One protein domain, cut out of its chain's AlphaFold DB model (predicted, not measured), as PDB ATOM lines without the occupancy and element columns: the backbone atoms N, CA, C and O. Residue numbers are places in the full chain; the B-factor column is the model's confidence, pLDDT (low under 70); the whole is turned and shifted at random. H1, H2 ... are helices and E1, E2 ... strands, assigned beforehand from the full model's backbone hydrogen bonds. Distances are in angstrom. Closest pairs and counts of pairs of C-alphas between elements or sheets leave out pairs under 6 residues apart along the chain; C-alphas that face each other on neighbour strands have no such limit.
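This is residues 144 to 267 and 276 to 290 of the 358 residues of an uncharacterized protein of Bacteriovoracaceae bacterium (UniProt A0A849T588). Little regular structure: a small antiparallel hairpin, E1 and E2, sits in the middle of long loops, with three short helices well spread around it. Residues 281 to 287, of which 281 to 285 belong to H3, stick out. The printed part has 139 residues, 35 in named elements, ordered H1, H2, E1, E2, H3, class mixed; it is compact, with a radius of gyration of the C-alphas of 15.5 A and spans of 45 by 38 by 30 A.

H1 is residues 149 to 155, from C-alpha 149 at (10.186, -22.192, 1.875). H2 is residues 177 to 184. E1 is residues 237 to 241, 12.4 A, and E2 254 to 258, 12.6 A. H3, residues 276 to 285, 14.2 A, ends at (35.244, -35.116, -20.785).

E1 and E2 are antiparallel at 147 degrees; N 240 and O 256 are 2.9 A apart, within hydrogen-bond range. Residues 166 to 167 pair antiparallel with 254 to 255 of E2. H1, H2 and H3 touch no helix. Every O i to N i+4 pair is within hydrogen-bond range in H2 and H3, 2 of 3 in H1.

C-alphas 172 and 289, the farthest apart, are 46.6 A apart. Residues 268 to 275 are cut out, leaving 15.1 A between C-alphas 267 and 276. The links H1 to H2, H2 to E1 and E1 to E2 are long. Residues 231 to 234 have pLDDT under 70.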
ATOM      1  N   GLU A 144      16.360 -32.003  -7.647       96.31
ATOM      2  CA  GLU A 144      15.073 -32.193  -8.314       96.31
ATOM      3  C   GLU A 144      13.907 -32.250  -7.319       96.31
ATOM      4  O   GLU A 144      12.749 -32.274  -7.741       96.31
ATOM      5  N   TYR A 145      14.180 -32.247  -6.007       95.00
ATOM      6  CA  TYR A 145      13.144 -32.197  -4.978       95.00
ATOM      7  C   TYR A 145      12.655 -30.769  -4.715       95.00
ATOM      8  O   TYR A 145      13.354 -29.775  -4.914       95.00
ATOM      9  N   LYS A 146      11.416 -30.662  -4.230       95.88
ATOM     10  CA  LYS A 146      10.801 -29.390  -3.850       95.88
ATOM     11  C   LYS A 146      11.431 -28.845  -2.571       95.88
ATOM     12  O   LYS A 146      11.276 -29.435  -1.503       95.88
ATOM     13  N   PHE A 147      12.069 -27.681  -2.662       94.00
ATOM     14  CA  PHE A 147      12.654 -27.019  -1.500       94.00
ATOM     15  C   PHE A 147      11.594 -26.584  -0.488       94.00
ATOM     16  O   PHE A 147      10.496 -26.138  -0.848       94.00
ATOM     17  N   LYS A 148      11.943 -26.624   0.802       93.56
ATOM     18  CA  LYS A 148      11.157 -25.941   1.838       93.56
ATOM     19  C   LYS A 148      11.182 -24.425   1.589       93.56
ATOM     20  O   LYS A 148      12.136 -23.928   0.989       93.56
ATOM     21  N   PRO A 149      10.200 -23.646   2.078       91.44
ATOM     22  CA  PRO A 149      10.186 -22.192   1.875       91.44
ATOM     23  C   PRO A 149      11.485 -21.474   2.297       91.44
ATOM     24  O   PRO A 149      11.941 -20.560   1.611       91.44
ATOM     25  N   SER A 150      12.119 -21.909   3.393       88.38
ATOM     26  CA  SER A 150      13.399 -21.360   3.869       88.38
ATOM     27  C   SER A 150      14.567 -21.642   2.917       88.38
ATOM     28  O   SER A 150      15.402 -20.767   2.695       88.38
ATOM     29  N   GLU A 151      14.609 -22.835   2.328       89.50
ATOM     30  CA  GLU A 151      15.627 -23.258   1.362       89.50
ATOM     31  C   GLU A 151      15.404 -22.601  -0.001       89.50
ATOM     32  O   GLU A 151      16.351 -22.126  -0.623       89.50
ATOM     33  N   ALA A 152      14.146 -22.492  -0.441       91.88
ATOM     34  CA  ALA A 152      13.785 -21.884  -1.717       91.88
ATOM     35  C   ALA A 152      14.274 -20.429  -1.811       91.88
ATOM     36  O   ALA A 152      14.782 -20.012  -2.851       91.88
ATOM     37  N   LYS A 153      14.206 -19.669  -0.707       86.69
ATOM     38  CA  LYS A 153      14.753 -18.304  -0.635       86.69
ATOM     39  C   LYS A 153      16.259 -18.251  -0.928       86.69
ATOM     40  O   LYS A 153      16.724 -17.273  -1.505       86.69
ATOM     41  N   LEU A 154      17.008 -19.275  -0.521       85.81
ATOM     42  CA  LEU A 154      18.457 -19.351  -0.710       85.81
ATOM     43  C   LEU A 154      18.821 -19.892  -2.098       85.81
ATOM     44  O   LEU A 154      19.722 -19.363  -2.742       85.81
ATOM     45  N   ASN A 155      18.106 -20.918  -2.564       87.69
ATOM     46  CA  ASN A 155      18.511 -21.707  -3.727       87.69
ATOM     47  C   ASN A 155      17.843 -21.275  -5.046       87.69
ATOM     48  O   ASN A 155      18.390 -21.529  -6.114       87.69
ATOM     49  N   CYS A 156      16.690 -20.595  -5.019       91.44
ATOM     50  CA  CYS A 156      15.948 -20.246  -6.243       91.44
ATOM     51  C   CYS A 156      16.267 -18.846  -6.804       91.44
ATOM     52  O   CYS A 156      15.831 -18.510  -7.906       91.44
ATOM     53  N   GLY A 157      17.038 -18.025  -6.079       80.06
ATOM     54  CA  GLY A 157      17.322 -16.631  -6.451       80.06
ATOM     55  C   GLY A 157      18.267 -16.449  -7.648       80.06
ATOM     56  O   GLY A 157      18.248 -15.401  -8.283       80.06
ATOM     57  N   THR A 158      19.071 -17.462  -7.984       71.38
ATOM     58  CA  THR A 158      20.029 -17.443  -9.109       71.38
ATOM     59  C   THR A 158      19.754 -18.594 -10.076       71.38
ATOM     60  O   THR A 158      20.629 -19.387 -10.411       71.38
ATOM     61  N   SER A 159      18.493 -18.692 -10.501       79.25
ATOM     62  CA  SER A 159      17.987 -19.725 -11.411       79.25
ATOM     63  C   SER A 159      18.857 -19.845 -12.671       79.25
ATOM     64  O   SER A 159      18.808 -18.990 -13.557       79.25
ATOM     65  N   ARG A 160      19.665 -20.907 -12.750       86.81
ATOM     66  CA  ARG A 160      20.526 -21.223 -13.892       86.81
ATOM     67  C   ARG A 160      20.224 -22.634 -14.359       86.81
ATOM     68  O   ARG A 160      20.257 -23.563 -13.562       86.81
ATOM     69  N   ASN A 161      20.005 -22.791 -15.659       92.62
ATOM     70  CA  ASN A 161      19.839 -24.107 -16.262       92.62
ATOM     71  C   ASN A 161      21.083 -24.975 -16.022       92.62
ATOM     72  O   ASN A 161      22.214 -24.551 -16.285       92.62
ATOM     73  N   THR A 162      20.856 -26.195 -15.553       95.81
ATOM     74  CA  THR A 162      21.866 -27.232 -15.335       95.81
ATOM     75  C   THR A 162      21.537 -28.466 -16.169       95.81
ATOM     76  O   THR A 162      20.437 -28.561 -16.717       95.81
ATOM     77  N   PRO A 163      22.461 -29.431 -16.315       97.56
ATOM     78  CA  PRO A 163      22.227 -30.579 -17.183       97.56
ATOM     79  C   PRO A 163      20.944 -31.369 -16.878       97.56
ATOM     80  O   PRO A 163      20.410 -31.981 -17.795       97.56
ATOM     81  N   ASN A 164      20.433 -31.347 -15.641       97.88
ATOM     82  CA  ASN A 164      19.207 -32.043 -15.236       97.88
ATOM     83  C   ASN A 164      18.056 -31.118 -14.790       97.88
ATOM     84  O   ASN A 164      16.993 -31.619 -14.438       97.88
ATOM     85  N   LEU A 165      18.231 -29.792 -14.808       97.50
ATOM     86  CA  LEU A 165      17.191 -28.860 -14.372       97.50
ATOM     87  C   LEU A 165      17.122 -27.621 -15.271       97.50
ATOM     88  O   LEU A 165      18.123 -26.944 -15.504       97.50
ATOM     89  N   ALA A 166      15.926 -27.296 -15.756       97.31
ATOM     90  CA  ALA A 166      15.673 -26.112 -16.573       97.31
ATOM     91  C   ALA A 166      14.669 -25.176 -15.894       97.31
ATOM     92  O   ALA A 166      13.671 -25.622 -15.329       97.31
ATOM     93  N   TYR A 167      14.907 -23.874 -15.990       96.12
ATOM     94  CA  TYR A 167      14.058 -22.813 -15.462       96.12
ATOM     95  C   TYR A 167      13.375 -22.128 -16.641       96.12
ATOM     96  O   TYR A 167      13.958 -21.269 -17.298       96.12
ATOM     97  N   ILE A 168      12.145 -22.543 -16.941       95.00
ATOM     98  CA  ILE A 168      11.417 -22.087 -18.129       95.00
ATOM     99  C   ILE A 168      10.057 -21.591 -17.689       95.00
ATOM    100  O   ILE A 168       9.213 -22.384 -17.264       95.00
ATOM    101  N   LYS A 169       9.836 -20.282 -17.816       91.69
ATOM    102  CA  LYS A 169       8.510 -19.694 -17.646       91.69
ATOM    103  C   LYS A 169       7.646 -20.106 -18.847       91.69
ATOM    104  O   LYS A 169       7.987 -19.713 -19.963       91.69
ATOM    105  N   PRO A 170       6.568 -20.884 -18.647       88.19
ATOM    106  CA  PRO A 170       5.693 -21.256 -19.746       88.19
ATOM    107  C   PRO A 170       4.939 -20.029 -20.264       88.19
ATOM    108  O   PRO A 170       4.633 -19.106 -19.503       88.19
ATOM    109  N   GLU A 171       4.628 -20.035 -21.557       91.12
ATOM    110  CA  GLU A 171       3.580 -19.177 -22.106       91.12
ATOM    111  C   GLU A 171       2.199 -19.714 -21.712       91.12
ATOM    112  O   GLU A 171       2.050 -20.901 -21.408       91.12
ATOM    113  N   ASP A 172       1.178 -18.856 -21.763       88.00
ATOM    114  CA  ASP A 172      -0.205 -19.266 -21.494       88.00
ATOM    115  C   ASP A 172      -0.676 -20.353 -22.474       88.00
ATOM    116  O   ASP A 172      -1.493 -21.206 -22.124       88.00
ATOM    117  N   TYR A 173      -0.171 -20.313 -23.716       91.19
ATOM    118  CA  TYR A 173      -0.588 -21.210 -24.784       91.19
ATOM    119  C   TYR A 173       0.456 -21.351 -25.903       91.19
ATOM    120  O   TYR A 173       0.928 -20.354 -26.448       91.19
ATOM    121  N   TYR A 174       0.712 -22.588 -26.339       93.56
ATOM    122  CA  TYR A 174       1.465 -22.904 -27.560       93.56
ATOM    123  C   TYR A 174       0.535 -23.380 -28.673       93.56
ATOM    124  O   TYR A 174      -0.412 -24.130 -28.442       93.56
ATOM    125  N   SER A 175       0.833 -22.990 -29.914       94.31
ATOM    126  CA  SER A 175       0.032 -23.411 -31.074       94.31
ATOM    127  C   SER A 175       0.160 -24.905 -31.400       94.31
ATOM    128  O   SER A 175      -0.762 -25.479 -31.977       94.31
ATOM    129  N   SER A 176       1.288 -25.524 -31.040       94.69
ATOM    130  CA  SER A 176       1.573 -26.960 -31.165       94.69
ATOM    131  C   SER A 176       2.847 -27.331 -30.391       94.69
ATOM    132  O   SER A 176       3.635 -26.453 -30.033       94.69
ATOM    133  N   ASP A 177       3.139 -28.627 -30.249       94.88
ATOM    134  CA  ASP A 177       4.439 -29.097 -29.736       94.88
ATOM    135  C   ASP A 177       5.620 -28.592 -30.586       94.88
ATOM    136  O   ASP A 177       6.663 -28.203 -30.063       94.88
ATOM    137  N   SER A 178       5.447 -28.517 -31.911       95.69
ATOM    138  CA  SER A 178       6.487 -28.012 -32.818       95.69
ATOM    139  C   SER A 178       6.831 -26.536 -32.568       95.69
ATOM    140  O   SER A 178       7.986 -26.128 -32.704       95.69
ATOM    141  N   ASP A 179       5.834 -25.746 -32.164       96.06
ATOM    142  CA  ASP A 179       5.986 -24.345 -31.786       96.06
ATOM    143  C   ASP A 179       6.733 -24.213 -30.456       96.06
ATOM    144  O   ASP A 179       7.746 -23.513 -30.395       96.06
ATOM    145  N   ALA A 180       6.322 -24.974 -29.437       96.62
ATOM    146  CA  ALA A 180       7.019 -25.040 -28.152       96.62
ATOM    147  C   ALA A 180       8.491 -25.458 -28.321       96.62
ATOM    148  O   ALA A 180       9.392 -24.822 -27.776       96.62
ATOM    149  N   ARG A 181       8.756 -26.483 -29.142       96.50
ATOM    150  CA  ARG A 181      10.113 -26.964 -29.445       96.50
ATOM    151  C   ARG A 181      10.972 -25.903 -30.103       96.50
ATOM    152  O   ARG A 181      12.130 -25.749 -29.734       96.50
ATOM    153  N   ARG A 182      10.418 -25.174 -31.075       96.69
ATOM    154  CA  ARG A 182      11.145 -24.101 -31.758       96.69
ATOM    155  C   ARG A 182      11.542 -22.991 -30.786       96.69
ATOM    156  O   ARG A 182      12.658 -22.494 -30.878       96.69
ATOM    157  N   LYS A 183      10.642 -22.626 -29.869       96.62
ATOM    158  CA  LYS A 183      10.873 -21.574 -28.873       96.62
ATOM    159  C   LYS A 183      11.888 -21.987 -27.805       96.62
ATOM    160  O   LYS A 183      12.782 -21.208 -27.507       96.62
ATOM    161  N   HIS A 184      11.791 -23.215 -27.293       96.81
ATOM    162  CA  HIS A 184      12.538 -23.651 -26.105       96.81
ATOM    163  C   HIS A 184      13.735 -24.566 -26.379       96.81
ATOM    164  O   HIS A 184      14.332 -25.079 -25.434       96.81
ATOM    165  N   MET A 185      14.134 -24.779 -27.640       96.56
ATOM    166  CA  MET A 185      15.262 -25.676 -27.950       96.56
ATOM    167  C   MET A 185      16.576 -25.288 -27.257       96.56
ATOM    168  O   MET A 185      17.408 -26.156 -27.011       96.56
ATOM    169  N   TRP A 186      16.754 -24.002 -26.943       96.50
ATOM    170  CA  TRP A 186      17.938 -23.472 -26.259       96.50
ATOM    171  C   TRP A 186      17.757 -23.348 -24.743       96.50
ATOM    172  O   TRP A 186      18.742 -23.244 -24.016       96.50
ATOM    173  N   ASP A 187      16.513 -23.400 -24.265       96.94
ATOM    174  CA  ASP A 187      16.184 -23.302 -22.843       96.94
ATOM    175  C   ASP A 187      16.242 -24.663 -22.142       96.94
ATOM    176  O   ASP A 187      16.303 -24.721 -20.916       96.94
ATOM    177  N   ILE A 188      16.214 -25.760 -22.908       97.69
ATOM    178  CA  ILE A 188      16.203 -27.137 -22.409       97.69
ATOM    179  C   ILE A 188      17.596 -27.754 -22.626       97.69
ATOM    180  O   ILE A 188      17.916 -28.158 -23.747       97.69
ATOM    181  N   PRO A 189      18.438 -27.895 -21.584       97.69
ATOM    182  CA  PRO A 189      19.821 -28.373 -21.728       97.69
ATOM    183  C   PRO A 189      19.955 -29.760 -22.368       97.69
ATOM    184  O   PRO A 189      20.959 -30.061 -23.011       97.69
ATOM    185  N   TRP A 190      18.928 -30.596 -22.231       97.38
ATOM    186  CA  TRP A 190      18.869 -31.948 -22.784       97.38
ATOM    187  C   TRP A 190      17.970 -32.067 -24.019       97.38
ATOM    188  O   TRP A 190      17.570 -33.175 -24.377       97.38
ATOM    189  N   PHE A 191      17.646 -30.958 -24.695       97.69
ATOM    190  CA  PHE A 191      16.717 -30.945 -25.831       97.69
ATOM    191  C   PHE A 191      17.063 -31.984 -26.907       97.69
ATOM    192  O   PHE A 191      16.180 -32.668 -27.423       97.69
ATOM    193  N   SER A 192      18.355 -32.149 -27.208       96.19
ATOM    194  CA  SER A 192      18.857 -33.112 -28.200       96.19
ATOM    195  C   SER A 192      18.635 -34.579 -27.814       96.19
ATOM    196  O   SER A 192      18.652 -35.445 -28.687       96.19
ATOM    197  N   SER A 193      18.395 -34.862 -26.532       95.31
ATOM    198  CA  SER A 193      18.070 -36.193 -26.013       95.31
ATOM    199  C   SER A 193      16.569 -36.505 -26.068       95.31
ATOM    200  O   SER A 193      16.183 -37.661 -25.893       95.31
ATOM    201  N   ILE A 194      15.711 -35.504 -26.306       95.31
ATOM    202  CA  ILE A 194      14.258 -35.685 -26.373       95.31
ATOM    203  C   ILE A 194      13.888 -36.258 -27.745       95.31
ATOM    204  O   ILE A 194      14.047 -35.605 -28.778       95.31
ATOM    205  N   SER A 195      13.325 -37.468 -27.762       93.56
ATOM    206  CA  SER A 195      12.798 -38.079 -28.988       93.56
ATOM    207  C   SER A 195      11.757 -37.175 -29.653       93.56
ATOM    208  O   SER A 195      10.935 -36.558 -28.976       93.56
ATOM    209  N   ARG A 196      11.718 -37.155 -30.993       91.69
ATOM    210  CA  ARG A 196      10.674 -36.440 -31.759       91.69
ATOM    211  C   ARG A 196       9.254 -36.923 -31.439       91.69
ATOM    212  O   ARG A 196       8.307 -36.200 -31.709       91.69
ATOM    213  N   LYS A 197       9.109 -38.140 -30.899       91.81
ATOM    214  CA  LYS A 197       7.819 -38.721 -30.491       91.81
ATOM    215  C   LYS A 197       7.408 -38.351 -29.059       91.81
ATOM    216  O   LYS A 197       6.256 -38.564 -28.707       91.81
ATOM    217  N   THR A 198       8.322 -37.838 -28.231       93.62
ATOM    218  CA  THR A 198       7.986 -37.325 -26.893       93.62
ATOM    219  C   THR A 198       7.437 -35.914 -27.044       93.62
ATOM    220  O   THR A 198       8.136 -35.075 -27.593       93.62
ATOM    221  N   LEU A 199       6.241 -35.597 -26.565       94.81
ATOM    222  CA  LEU A 199       5.795 -34.199 -26.541       94.81
ATOM    223  C   LEU A 199       6.505 -33.455 -25.401       94.81
ATOM    224  O   LEU A 199       6.645 -34.009 -24.312       94.81
ATOM    225  N   ILE A 200       6.961 -32.223 -25.636       96.12
ATOM    226  CA  ILE A 200       7.387 -31.294 -24.572       96.12
ATOM    227  C   ILE A 200       6.241 -30.390 -24.115       96.12
ATOM    228  O   ILE A 200       6.427 -29.562 -23.228       96.12
ATOM    229  N   THR A 201       5.076 -30.530 -24.738       94.62
ATOM    230  CA  THR A 201       3.786 -30.034 -24.265       94.62
ATOM    231  C   THR A 201       2.961 -31.170 -23.666       94.62
ATOM    232  O   THR A 201       3.198 -32.340 -23.979       94.62
ATOM    233  N   ASN A 202       1.949 -30.831 -22.877       86.56
ATOM    234  CA  ASN A 202       1.032 -31.810 -22.298       86.56
ATOM    235  C   ASN A 202       0.152 -32.455 -23.385       86.56
ATOM    236  O   ASN A 202       0.210 -32.099 -24.565       86.56
ATOM    237  N   SER A 203      -0.698 -33.402 -22.999       82.31
ATOM    238  CA  SER A 203      -1.581 -34.158 -23.902       82.31
ATOM    239  C   SER A 203      -2.488 -33.296 -24.788       82.31
ATOM    240  O   SER A 203      -2.840 -33.724 -25.888       82.31
ATOM    241  N   ASN A 204      -2.831 -32.072 -24.371       81.88
ATOM    242  CA  ASN A 204      -3.605 -31.143 -25.200       81.88
ATOM    243  C   ASN A 204      -2.748 -30.303 -26.173       81.88
ATOM    244  O   ASN A 204      -3.313 -29.544 -26.954       81.88
ATOM    245  N   GLN A 205      -1.420 -30.476 -26.159       82.44
ATOM    246  CA  GLN A 205      -0.390 -29.816 -26.975       82.44
ATOM    247  C   GLN A 205      -0.269 -28.298 -26.817       82.44
ATOM    248  O   GLN A 205       0.274 -27.618 -27.691       82.44
ATOM    249  N   ARG A 206      -0.809 -27.751 -25.727       84.81
ATOM    250  CA  ARG A 206      -1.013 -26.305 -25.585       84.81
ATOM    251  C   ARG A 206      -0.310 -25.715 -24.379       84.81
ATOM    252  O   ARG A 206      -0.107 -24.508 -24.354       84.81
ATOM    253  N   VAL A 207       0.096 -26.539 -23.415       91.75
ATOM    254  CA  VAL A 207       0.833 -26.106 -22.222       91.75
ATOM    255  C   VAL A 207       2.175 -26.821 -22.191       91.75
ATOM    256  O   VAL A 207       2.248 -28.002 -22.519       91.75
ATOM    257  N   LEU A 208       3.238 -26.111 -21.813       94.06
ATOM    258  CA  LEU A 208       4.563 -26.704 -21.636       94.06
ATOM    259  C   LEU A 208       4.492 -27.827 -20.587       94.06
ATOM    260  O   LEU A 208       3.858 -27.651 -19.550       94.06
ATOM    261  N   GLY A 209       5.147 -28.953 -20.854       94.38
ATOM    262  CA  GLY A 209       5.306 -30.070 -19.928       94.38
ATOM    263  C   GLY A 209       4.892 -31.425 -20.487       94.38
ATOM    264  O   GLY A 209       3.762 -31.599 -20.911       94.38
ATOM    265  N   THR A 210       5.773 -32.416 -20.437       94.19
ATOM    266  CA  THR A 210       5.445 -33.813 -20.742       94.19
ATOM    267  C   THR A 210       4.616 -34.417 -19.604       94.19
ATOM    268  O   THR A 210       5.013 -34.329 -18.441       94.19
ATOM    269  N   ASP A 211       3.494 -35.063 -19.931       87.94
ATOM    270  CA  ASP A 211       2.668 -35.764 -18.941       87.94
ATOM    271  C   ASP A 211       3.417 -37.008 -18.409       87.94
ATOM    272  O   ASP A 211       3.811 -37.869 -19.207       87.94
ATOM    273  N   PRO A 212       3.646 -37.135 -17.085       81.94
ATOM    274  CA  PRO A 212       4.234 -38.341 -16.518       81.94
ATOM    275  C   PRO A 212       3.210 -39.477 -16.529       81.94
ATOM    276  O   PRO A 212       2.039 -39.278 -16.211       81.94
ATOM    277  N   THR A 213       3.653 -40.691 -16.846       75.62
ATOM    278  CA  THR A 213       2.792 -41.879 -16.737       75.62
ATOM    279  C   THR A 213       2.686 -42.406 -15.317       75.62
ATOM    280  O   THR A 213       1.653 -42.957 -14.955       75.62
ATOM    281  N   ASP A 214       3.746 -42.236 -14.525       83.81
ATOM    282  CA  ASP A 214       3.776 -42.593 -13.109       83.81
ATOM    283  C   ASP A 214       4.736 -41.657 -12.347       83.81
ATOM    284  O   ASP A 214       5.935 -41.946 -12.258       83.81
ATOM    285  N   PRO A 215       4.240 -40.528 -11.807       77.75
ATOM    286  CA  PRO A 215       5.071 -39.548 -11.109       77.75
ATOM    287  C   PRO A 215       5.650 -40.057  -9.778       77.75
ATOM    288  O   PRO A 215       6.507 -39.383  -9.211       77.75
ATOM    289  N   ASN A 216       5.193 -41.211  -9.275       86.25
ATOM    290  CA  ASN A 216       5.653 -41.795  -8.012       86.25
ATOM    291  C   ASN A 216       6.680 -42.916  -8.212       86.25
ATOM    292  O   ASN A 216       7.197 -43.459  -7.235       86.25
ATOM    293  N   SER A 217       6.967 -43.289  -9.458       91.94
ATOM    294  CA  SER A 217       7.968 -44.312  -9.740       91.94
ATOM    295  C   SER A 217       9.382 -43.807  -9.438       91.94
ATOM    296  O   SER A 217       9.711 -42.635  -9.640       91.94
ATOM    297  N   LEU A 218      10.224 -44.711  -8.939       94.12
ATOM    298  CA  LEU A 218      11.635 -44.457  -8.665       94.12
ATOM    299  C   LEU A 218      12.483 -45.013  -9.810       94.12
ATOM    300  O   LEU A 218      12.248 -46.128 -10.283       94.12
ATOM    301  N   ALA A 219      13.509 -44.270 -10.219       94.00
ATOM    302  CA  ALA A 219      14.534 -44.791 -11.108       94.00
ATOM    303  C   ALA A 219      15.179 -46.037 -10.485       94.00
ATOM    304  O   ALA A 219      15.538 -46.047  -9.306       94.00
ATOM    305  N   ALA A 220      15.345 -47.094 -11.278       94.38
ATOM    306  CA  ALA A 220      16.001 -48.307 -10.811       94.38
ATOM    307  C   ALA A 220      17.492 -48.054 -10.539       94.38
ATOM    308  O   ALA A 220      18.154 -47.284 -11.234       94.38
ATOM    309  N   ILE A 221      18.040 -48.736  -9.535       95.88
ATOM    310  CA  ILE A 221      19.477 -48.718  -9.268       95.88
ATOM    311  C   ILE A 221      20.174 -49.549 -10.345       95.88
ATOM    312  O   ILE A 221      20.030 -50.770 -10.386       95.88
ATOM    313  N   ASN A 222      20.937 -48.892 -11.213       96.06
ATOM    314  CA  ASN A 222      21.631 -49.560 -12.300       96.06
ATOM    315  C   ASN A 222      23.017 -50.048 -11.867       96.06
ATOM    316  O   ASN A 222      23.960 -49.265 -11.736       96.06
ATOM    317  N   THR A 223      23.140 -51.361 -11.683       96.00
ATOM    318  CA  THR A 223      24.417 -52.035 -11.410       96.00
ATOM    319  C   THR A 223      25.061 -52.641 -12.658       96.00
ATOM    320  O   THR A 223      26.136 -53.241 -12.583       96.00
ATOM    321  N   ALA A 224      24.430 -52.481 -13.826       94.62
ATOM    322  CA  ALA A 224      24.984 -52.916 -15.097       94.62
ATOM    323  C   ALA A 224      26.136 -52.000 -15.548       94.62
ATOM    324  O   ALA A 224      26.518 -51.045 -14.877       94.62
ATOM    325  N   ARG A 225      26.719 -52.300 -16.712       92.56
ATOM    326  CA  ARG A 225      27.824 -51.523 -17.313       92.56
ATOM    327  C   ARG A 225      27.412 -50.695 -18.518       92.56
ATOM    328  O   ARG A 225      28.249 -50.188 -19.256       92.56
ATOM    329  N   PHE A 226      26.116 -50.598 -18.732       92.62
ATOM    330  CA  PHE A 226      25.514 -49.843 -19.808       92.62
ATOM    331  C   PHE A 226      24.409 -48.974 -19.213       92.62
ATOM    332  O   PHE A 226      23.825 -49.344 -18.188       92.62
ATOM    333  N   PRO A 227      24.125 -47.821 -19.839       91.25
ATOM    334  CA  PRO A 227      23.064 -46.958 -19.362       91.25
ATOM    335  C   PRO A 227      21.729 -47.692 -19.444       91.25
ATOM    336  O   PRO A 227      21.511 -48.511 -20.346       91.25
ATOM    337  N   MET A 228      20.820 -47.357 -18.535       89.94
ATOM    338  CA  MET A 228      19.452 -47.838 -18.556       89.94
ATOM    339  C   MET A 228      18.831 -47.600 -19.932       89.94
ATOM    340  O   MET A 228      18.971 -46.535 -20.553       89.94
ATOM    341  N   ALA A 229      18.134 -48.624 -20.418       85.38
ATOM    342  CA  ALA A 229      17.376 -48.509 -21.644       85.38
ATOM    343  C   ALA A 229      16.265 -47.467 -21.458       85.38
ATOM    344  O   ALA A 229      15.512 -47.490 -20.488       85.38
ATOM    345  N   ILE A 230      16.135 -46.583 -22.442       78.94
ATOM    346  CA  ILE A 230      14.972 -45.704 -22.584       78.94
ATOM    347  C   ILE A 230      13.890 -46.556 -23.256       78.94
ATOM    348  O   ILE A 230      13.657 -46.451 -24.460       78.94
ATOM    349  N   ASN A 231      13.317 -47.503 -22.512       67.44
ATOM    350  CA  ASN A 231      12.228 -48.350 -22.976       67.44
ATOM    351  C   ASN A 231      10.943 -48.026 -22.203       67.44
ATOM    352  O   ASN A 231      10.893 -48.056 -20.979       67.44
ATOM    353  N   GLY A 232       9.885 -47.703 -22.944       67.50
ATOM    354  CA  GLY A 232       8.603 -47.320 -22.360       67.50
ATOM    355  C   GLY A 232       8.547 -45.868 -21.878       67.50
ATOM    356  O   GLY A 232       9.490 -45.094 -22.032       67.50
ATOM    357  N   GLN A 233       7.385 -45.495 -21.341       63.41
ATOM    358  CA  GLN A 233       7.070 -44.114 -20.967       63.41
ATOM    359  C   GLN A 233       7.733 -43.680 -19.650       63.41
ATOM    360  O   GLN A 233       8.049 -42.505 -19.502       63.41
ATOM    361  N   ALA A 234       8.005 -44.614 -18.728       67.50
ATOM    362  CA  ALA A 234       8.635 -44.303 -17.442       67.50
ATOM    363  C   ALA A 234      10.076 -43.781 -17.606       67.50
ATOM    364  O   ALA A 234      10.438 -42.777 -17.011       67.50
ATOM    365  N   ASN A 235      10.878 -44.382 -18.489       73.94
ATOM    366  CA  ASN A 235      12.270 -43.967 -18.721       73.94
ATOM    367  C   ASN A 235      12.420 -43.026 -19.930       73.94
ATOM    368  O   ASN A 235      13.509 -42.907 -20.496       73.94
ATOM    369  N   GLN A 236      11.326 -42.412 -20.396       90.88
ATOM    370  CA  GLN A 236      11.341 -41.512 -21.547       90.88
ATOM    371  C   GLN A 236      11.956 -40.162 -21.161       90.88
ATOM    372  O   GLN A 236      11.570 -39.551 -20.170       90.88
ATOM    373  N   ILE A 237      12.885 -39.663 -21.981       94.94
ATOM    374  CA  ILE A 237      13.431 -38.311 -21.814       94.94
ATOM    375  C   ILE A 237      12.460 -37.307 -22.447       94.94
ATOM    376  O   ILE A 237      12.145 -37.402 -23.642       94.94
ATOM    377  N   GLY A 238      12.009 -36.350 -21.639       95.94
ATOM    378  CA  GLY A 238      10.999 -35.340 -21.955       95.94
ATOM    379  C   GLY A 238      11.247 -34.039 -21.191       95.94
ATOM    380  O   GLY A 238      12.385 -33.717 -20.869       95.94
ATOM    381  N   LEU A 239      10.195 -33.268 -20.932       96.94
ATOM    382  CA  LEU A 239      10.239 -32.016 -20.178       96.94
ATOM    383  C   LEU A 239       9.222 -32.088 -19.036       96.94
ATOM    384  O   LEU A 239       8.103 -31.609 -19.164       96.94
ATOM    385  N   TYR A 240       9.580 -32.721 -17.924       96.38
ATOM    386  CA  TYR A 240       8.649 -33.001 -16.830       96.38
ATOM    387  C   TYR A 240       8.706 -31.918 -15.759       96.38
ATOM    388  O   TYR A 240       9.771 -31.374 -15.469       96.38
ATOM    389  N   ARG A 241       7.565 -31.585 -15.154       95.00
ATOM    390  CA  ARG A 241       7.500 -30.597 -14.067       95.00
ATOM    391  C   ARG A 241       8.282 -31.112 -12.850       95.00
ATOM    392  O   ARG A 241       7.985 -32.194 -12.362       95.00
ATOM    393  N   ALA A 242       9.242 -30.333 -12.343       93.31
ATOM    394  CA  ALA A 242      10.062 -30.736 -11.191       93.31
ATOM    395  C   ALA A 242       9.574 -30.145  -9.854       93.31
ATOM    396  O   ALA A 242       9.693 -30.772  -8.812       93.31
ATOM    397  N   GLY A 243       9.027 -28.925  -9.859       92.94
ATOM    398  CA  GLY A 243       8.484 -28.286  -8.650       92.94
ATOM    399  C   GLY A 243       9.524 -27.795  -7.628       92.94
ATOM    400  O   GLY A 243       9.144 -27.273  -6.580       92.94
ATOM    401  N   VAL A 244      10.823 -27.903  -7.941       95.75
ATOM    402  CA  VAL A 244      11.970 -27.506  -7.091       95.75
ATOM    403  C   VAL A 244      11.774 -26.147  -6.407       95.75
ATOM    404  O   VAL A 244      11.967 -26.018  -5.201       95.75
ATOM    405  N   CYS A 245      11.321 -25.144  -7.167       96.38
ATOM    406  CA  CYS A 245      11.159 -23.760  -6.712       96.38
ATOM    407  C   CYS A 245       9.693 -23.306  -6.589       96.38
ATOM    408  O   CYS A 245       9.411 -22.107  -6.625       96.38
ATOM    409  N   ASP A 246       8.750 -24.237  -6.409       95.81
ATOM    410  CA  ASP A 246       7.326 -23.906  -6.228       95.81
ATOM    411  C   ASP A 246       7.052 -23.106  -4.948       95.81
ATOM    412  O   ASP A 246       6.081 -22.359  -4.881       95.81
ATOM    413  N   ASN A 247       7.897 -23.271  -3.927       95.81
ATOM    414  CA  ASN A 247       7.783 -22.573  -2.645       95.81
ATOM    415  C   ASN A 247       8.567 -21.246  -2.601       95.81
ATOM    416  O   ASN A 247       8.652 -20.628  -1.540       95.81
ATOM    417  N   ALA A 248       9.182 -20.823  -3.710       94.81
ATOM    418  CA  ALA A 248       9.823 -19.513  -3.799       94.81
ATOM    419  C   ALA A 248       8.771 -18.391  -3.871       94.81
ATOM    420  O   ALA A 248       7.621 -18.627  -4.238       94.81
ATOM    421  N   THR A 249       9.175 -17.156  -3.563       92.88
ATOM    422  CA  THR A 249       8.304 -15.977  -3.677       92.88
ATOM    423  C   THR A 249       8.964 -14.932  -4.584       92.88
ATOM    424  O   THR A 249       9.890 -14.257  -4.127       92.88
ATOM    425  N   PRO A 250       8.500 -14.767  -5.841       92.62
ATOM    426  CA  PRO A 250       7.450 -15.555  -6.507       92.62
ATOM    427  C   PRO A 250       7.901 -16.995  -6.857       92.62
ATOM    428  O   PRO A 250       9.107 -17.229  -6.978       92.62
ATOM    429  N   PRO A 251       6.965 -17.952  -7.053       93.94
ATOM    430  CA  PRO A 251       7.300 -19.307  -7.494       93.94
ATOM    431  C   PRO A 251       8.018 -19.309  -8.843       93.94
ATOM    432  O   PRO A 251       7.658 -18.543  -9.742       93.94
ATOM    433  N   VAL A 252       9.002 -20.197  -9.006       94.56
ATOM    434  CA  VAL A 252       9.780 -20.297 -10.251       94.56
ATOM    435  C   VAL A 252       9.509 -21.630 -10.950       94.56
ATOM    436  O   VAL A 252       9.774 -22.699 -10.387       94.56
ATOM    437  N   PRO A 253       9.007 -21.607 -12.196       95.06
ATOM    438  CA  PRO A 253       8.802 -22.824 -12.953       95.06
ATOM    439  C   PRO A 253      10.102 -23.585 -13.289       95.06
ATOM    440  O   PRO A 253      10.867 -23.159 -14.148       95.06
ATOM    441  N   THR A 254      10.313 -24.755 -12.670       96.81
ATOM    442  CA  THR A 254      11.371 -25.721 -13.012       96.81
ATOM    443  C   THR A 254      10.908 -27.003 -13.722       96.81
ATOM    444  O   THR A 254       9.817 -27.529 -13.476       96.81
ATOM    445  N   TRP A 255      11.781 -27.534 -14.575       97.44
ATOM    446  CA  TRP A 255      11.577 -28.733 -15.384       97.44
ATOM    447  C   TRP A 255      12.768 -29.683 -15.265       97.44
ATOM    448  O   TRP A 255      13.887 -29.215 -15.073       97.44
ATOM    449  N   LYS A 256      12.536 -30.988 -15.419       97.19
ATOM    450  CA  LYS A 256      13.537 -32.063 -15.348       97.19
ATOM    451  C   LYS A 256      13.385 -33.058 -16.515       97.19
ATOM    452  O   LYS A 256      12.324 -33.085 -17.150       97.19
ATOM    453  N   PRO A 257      14.419 -33.854 -16.839       96.69
ATOM    454  CA  PRO A 257      14.427 -34.701 -18.033       96.69
ATOM    455  C   PRO A 257      13.556 -35.953 -17.937       96.69
ATOM    456  O   PRO A 257      13.114 -36.441 -18.974       96.69
ATOM    457  N   GLU A 258      13.310 -36.473 -16.735       94.50
ATOM    458  CA  GLU A 258      12.621 -37.751 -16.524       94.50
ATOM    459  C   GLU A 258      11.361 -37.569 -15.667       94.50
ATOM    460  O   GLU A 258      11.322 -36.746 -14.749       94.50
ATOM    461  N   GLY A 259      10.315 -38.341 -15.981       93.25
ATOM    462  CA  GLY A 259       9.017 -38.294 -15.297       93.25
ATOM    463  C   GLY A 259       8.968 -39.062 -13.976       93.25
ATOM    464  O   GLY A 259       7.908 -39.132 -13.363       93.25
ATOM    465  N   ILE A 260      10.102 -39.626 -13.560       93.25
ATOM    466  CA  ILE A 260      10.276 -40.479 -12.382       93.25
ATOM    467  C   ILE A 260      11.179 -39.778 -11.364       93.25
ATOM    468  O   ILE A 260      11.852 -38.789 -11.687       93.25
ATOM    469  N   ALA A 261      11.188 -40.244 -10.121       95.00
ATOM    470  CA  ALA A 261      12.126 -39.753  -9.120       95.00
ATOM    471  C   ALA A 261      13.522 -40.338  -9.370       95.00
ATOM    472  O   ALA A 261      13.684 -41.548  -9.519       95.00
ATOM    473  N   THR A 262      14.531 -39.473  -9.416       96.50
ATOM    474  CA  THR A 262      15.950 -39.845  -9.485       96.50
ATOM    475  C   THR A 262      16.606 -39.638  -8.125       96.50
ATOM    476  O   THR A 262      16.007 -39.031  -7.233       96.50
ATOM    477  N   VAL A 263      17.867 -40.052  -7.987       97.69
ATOM    478  CA  VAL A 263      18.701 -39.769  -6.809       97.69
ATOM    479  C   VAL A 263      18.788 -38.269  -6.483       97.69
ATOM    480  O   VAL A 263      19.026 -37.905  -5.336       97.69
ATOM    481  N   MET A 264      18.555 -37.382  -7.462       97.94
ATOM    482  CA  MET A 264      18.529 -35.926  -7.258       97.94
ATOM    483  C   MET A 264      17.226 -35.429  -6.614       97.94
ATOM    484  O   MET A 264      17.159 -34.286  -6.169       97.94
ATOM    485  N   SER A 265      16.183 -36.259  -6.560       96.88
ATOM    486  CA  SER A 265      14.915 -35.968  -5.872       96.88
ATOM    487  C   SER A 265      14.636 -36.881  -4.676       96.88
ATOM    488  O   SER A 265      13.953 -36.464  -3.746       96.88
ATOM    489  N   ASP A 266      15.141 -38.116  -4.702       96.94
ATOM    490  CA  ASP A 266      14.932 -39.134  -3.675       96.94
ATOM    491  C   ASP A 266      16.172 -40.039  -3.591       96.94
ATOM    492  O   ASP A 266      16.504 -40.742  -4.543       96.94
ATOM    493  N   ILE A 267      16.846 -40.053  -2.438       96.75
ATOM    494  CA  ILE A 267      18.099 -40.797  -2.215       96.75
ATOM    495  C   ILE A 267      17.955 -42.314  -2.442       96.75
ATOM    496  O   ILE A 267      18.933 -42.992  -2.785       96.75
ATOM    497  N   GLU A 276      22.548 -40.799 -15.946       97.25
ATOM    498  CA  GLU A 276      23.557 -41.805 -16.283       97.25
ATOM    499  C   GLU A 276      24.374 -41.453 -17.536       97.25
ATOM    500  O   GLU A 276      25.606 -41.465 -17.514       97.25
ATOM    501  N   LYS A 277      23.700 -41.085 -18.634       96.19
ATOM    502  CA  LYS A 277      24.363 -40.678 -19.888       96.19
ATOM    503  C   LYS A 277      25.099 -39.350 -19.752       96.19
ATOM    504  O   LYS A 277      26.135 -39.150 -20.382       96.19
ATOM    505  N   THR A 278      24.543 -38.428 -18.974       97.12
ATOM    506  CA  THR A 278      25.133 -37.108 -18.733       97.12
ATOM    507  C   THR A 278      26.419 -37.235 -17.929       97.12
ATOM    508  O   THR A 278      27.453 -36.708 -18.334       97.12
ATOM    509  N   VAL A 279      26.381 -38.000 -16.839       98.12
ATOM    510  CA  VAL A 279      27.530 -38.269 -15.976       98.12
ATOM    511  C   VAL A 279      28.611 -39.020 -16.747       98.12
ATOM    512  O   VAL A 279      29.760 -38.597 -16.701       98.12
ATOM    513  N   ASP A 280      28.268 -40.049 -17.531       97.31
ATOM    514  CA  ASP A 280      29.237 -40.769 -18.373       97.31
ATOM    515  C   ASP A 280      30.000 -39.815 -19.312       97.31
ATOM    516  O   ASP A 280      31.231 -39.828 -19.366       97.31
ATOM    517  N   LYS A 281      29.280 -38.910 -19.989       96.88
ATOM    518  CA  LYS A 281      29.886 -37.883 -20.852       96.88
ATOM    519  C   LYS A 281      30.766 -36.906 -20.075       96.88
ATOM    520  O   LYS A 281      31.841 -36.556 -20.560       96.88
ATOM    521  N   ILE A 282      30.332 -36.461 -18.895       96.62
ATOM    522  CA  ILE A 282      31.111 -35.545 -18.053       96.62
ATOM    523  C   ILE A 282      32.409 -36.220 -17.604       96.62
ATOM    524  O   ILE A 282      33.478 -35.630 -17.752       96.62
ATOM    525  N   LEU A 283      32.341 -37.461 -17.121       96.38
ATOM    526  CA  LEU A 283      33.508 -38.221 -16.675       96.38
ATOM    527  C   LEU A 283      34.500 -38.459 -17.828       96.38
ATOM    528  O   LEU A 283      35.690 -38.182 -17.677       96.38
ATOM    529  N   LEU A 284      34.016 -38.840 -19.017       95.69
ATOM    530  CA  LEU A 284      34.848 -38.920 -20.226       95.69
ATOM    531  C   LEU A 284      35.489 -37.567 -20.580       95.69
ATOM    532  O   LEU A 284      36.675 -37.510 -20.905       95.69
ATOM    533  N   SER A 285      34.738 -36.465 -20.481       95.31
ATOM    534  CA  SER A 285      35.244 -35.116 -20.785       95.31
ATOM    535  C   SER A 285      36.325 -34.641 -19.808       95.31
ATOM    536  O   SER A 285      37.205 -33.867 -20.187       95.31
ATOM    537  N   LYS A 286      36.304 -35.153 -18.569       92.50
ATOM    538  CA  LYS A 286      37.356 -34.950 -17.564       92.50
ATOM    539  C   LYS A 286      38.623 -35.771 -17.848       92.50
ATOM    540  O   LYS A 286      39.615 -35.602 -17.149       92.50
ATOM    541  N   GLY A 287      38.625 -36.614 -18.884       92.38
ATOM    542  CA  GLY A 287      39.765 -37.455 -19.256       92.38
ATOM    543  C   GLY A 287      39.832 -38.781 -18.498       92.38
ATOM    544  O   GLY A 287      40.838 -39.482 -18.593       92.38
ATOM    545  N   ILE A 288      38.773 -39.138 -17.765       94.31
ATOM    546  CA  ILE A 288      38.701 -40.389 -17.014       94.31
ATOM    547  C   ILE A 288      38.526 -41.532 -18.011       94.31
ATOM    548  O   ILE A 288      37.603 -41.537 -18.829       94.31
ATOM    549  N   LYS A 289      39.426 -42.511 -17.956       93.94
ATOM    550  CA  LYS A 289      39.409 -43.658 -18.867       93.94
ATOM    551  C   LYS A 289      38.407 -44.705 -18.386       93.94
ATOM    552  O   LYS A 289      38.334 -44.996 -17.192       93.94
ATOM    553  N   LYS A 290      37.665 -45.305 -19.319       93.94
ATOM    554  CA  LYS A 290      36.884 -46.517 -19.037       93.94
ATOM    555  C   LYS A 290      37.827 -47.705 -18.818       93.94
ATOM    556  O   LYS A 290      38.900 -47.753 -19.417       93.94
TER     557      LYS A 290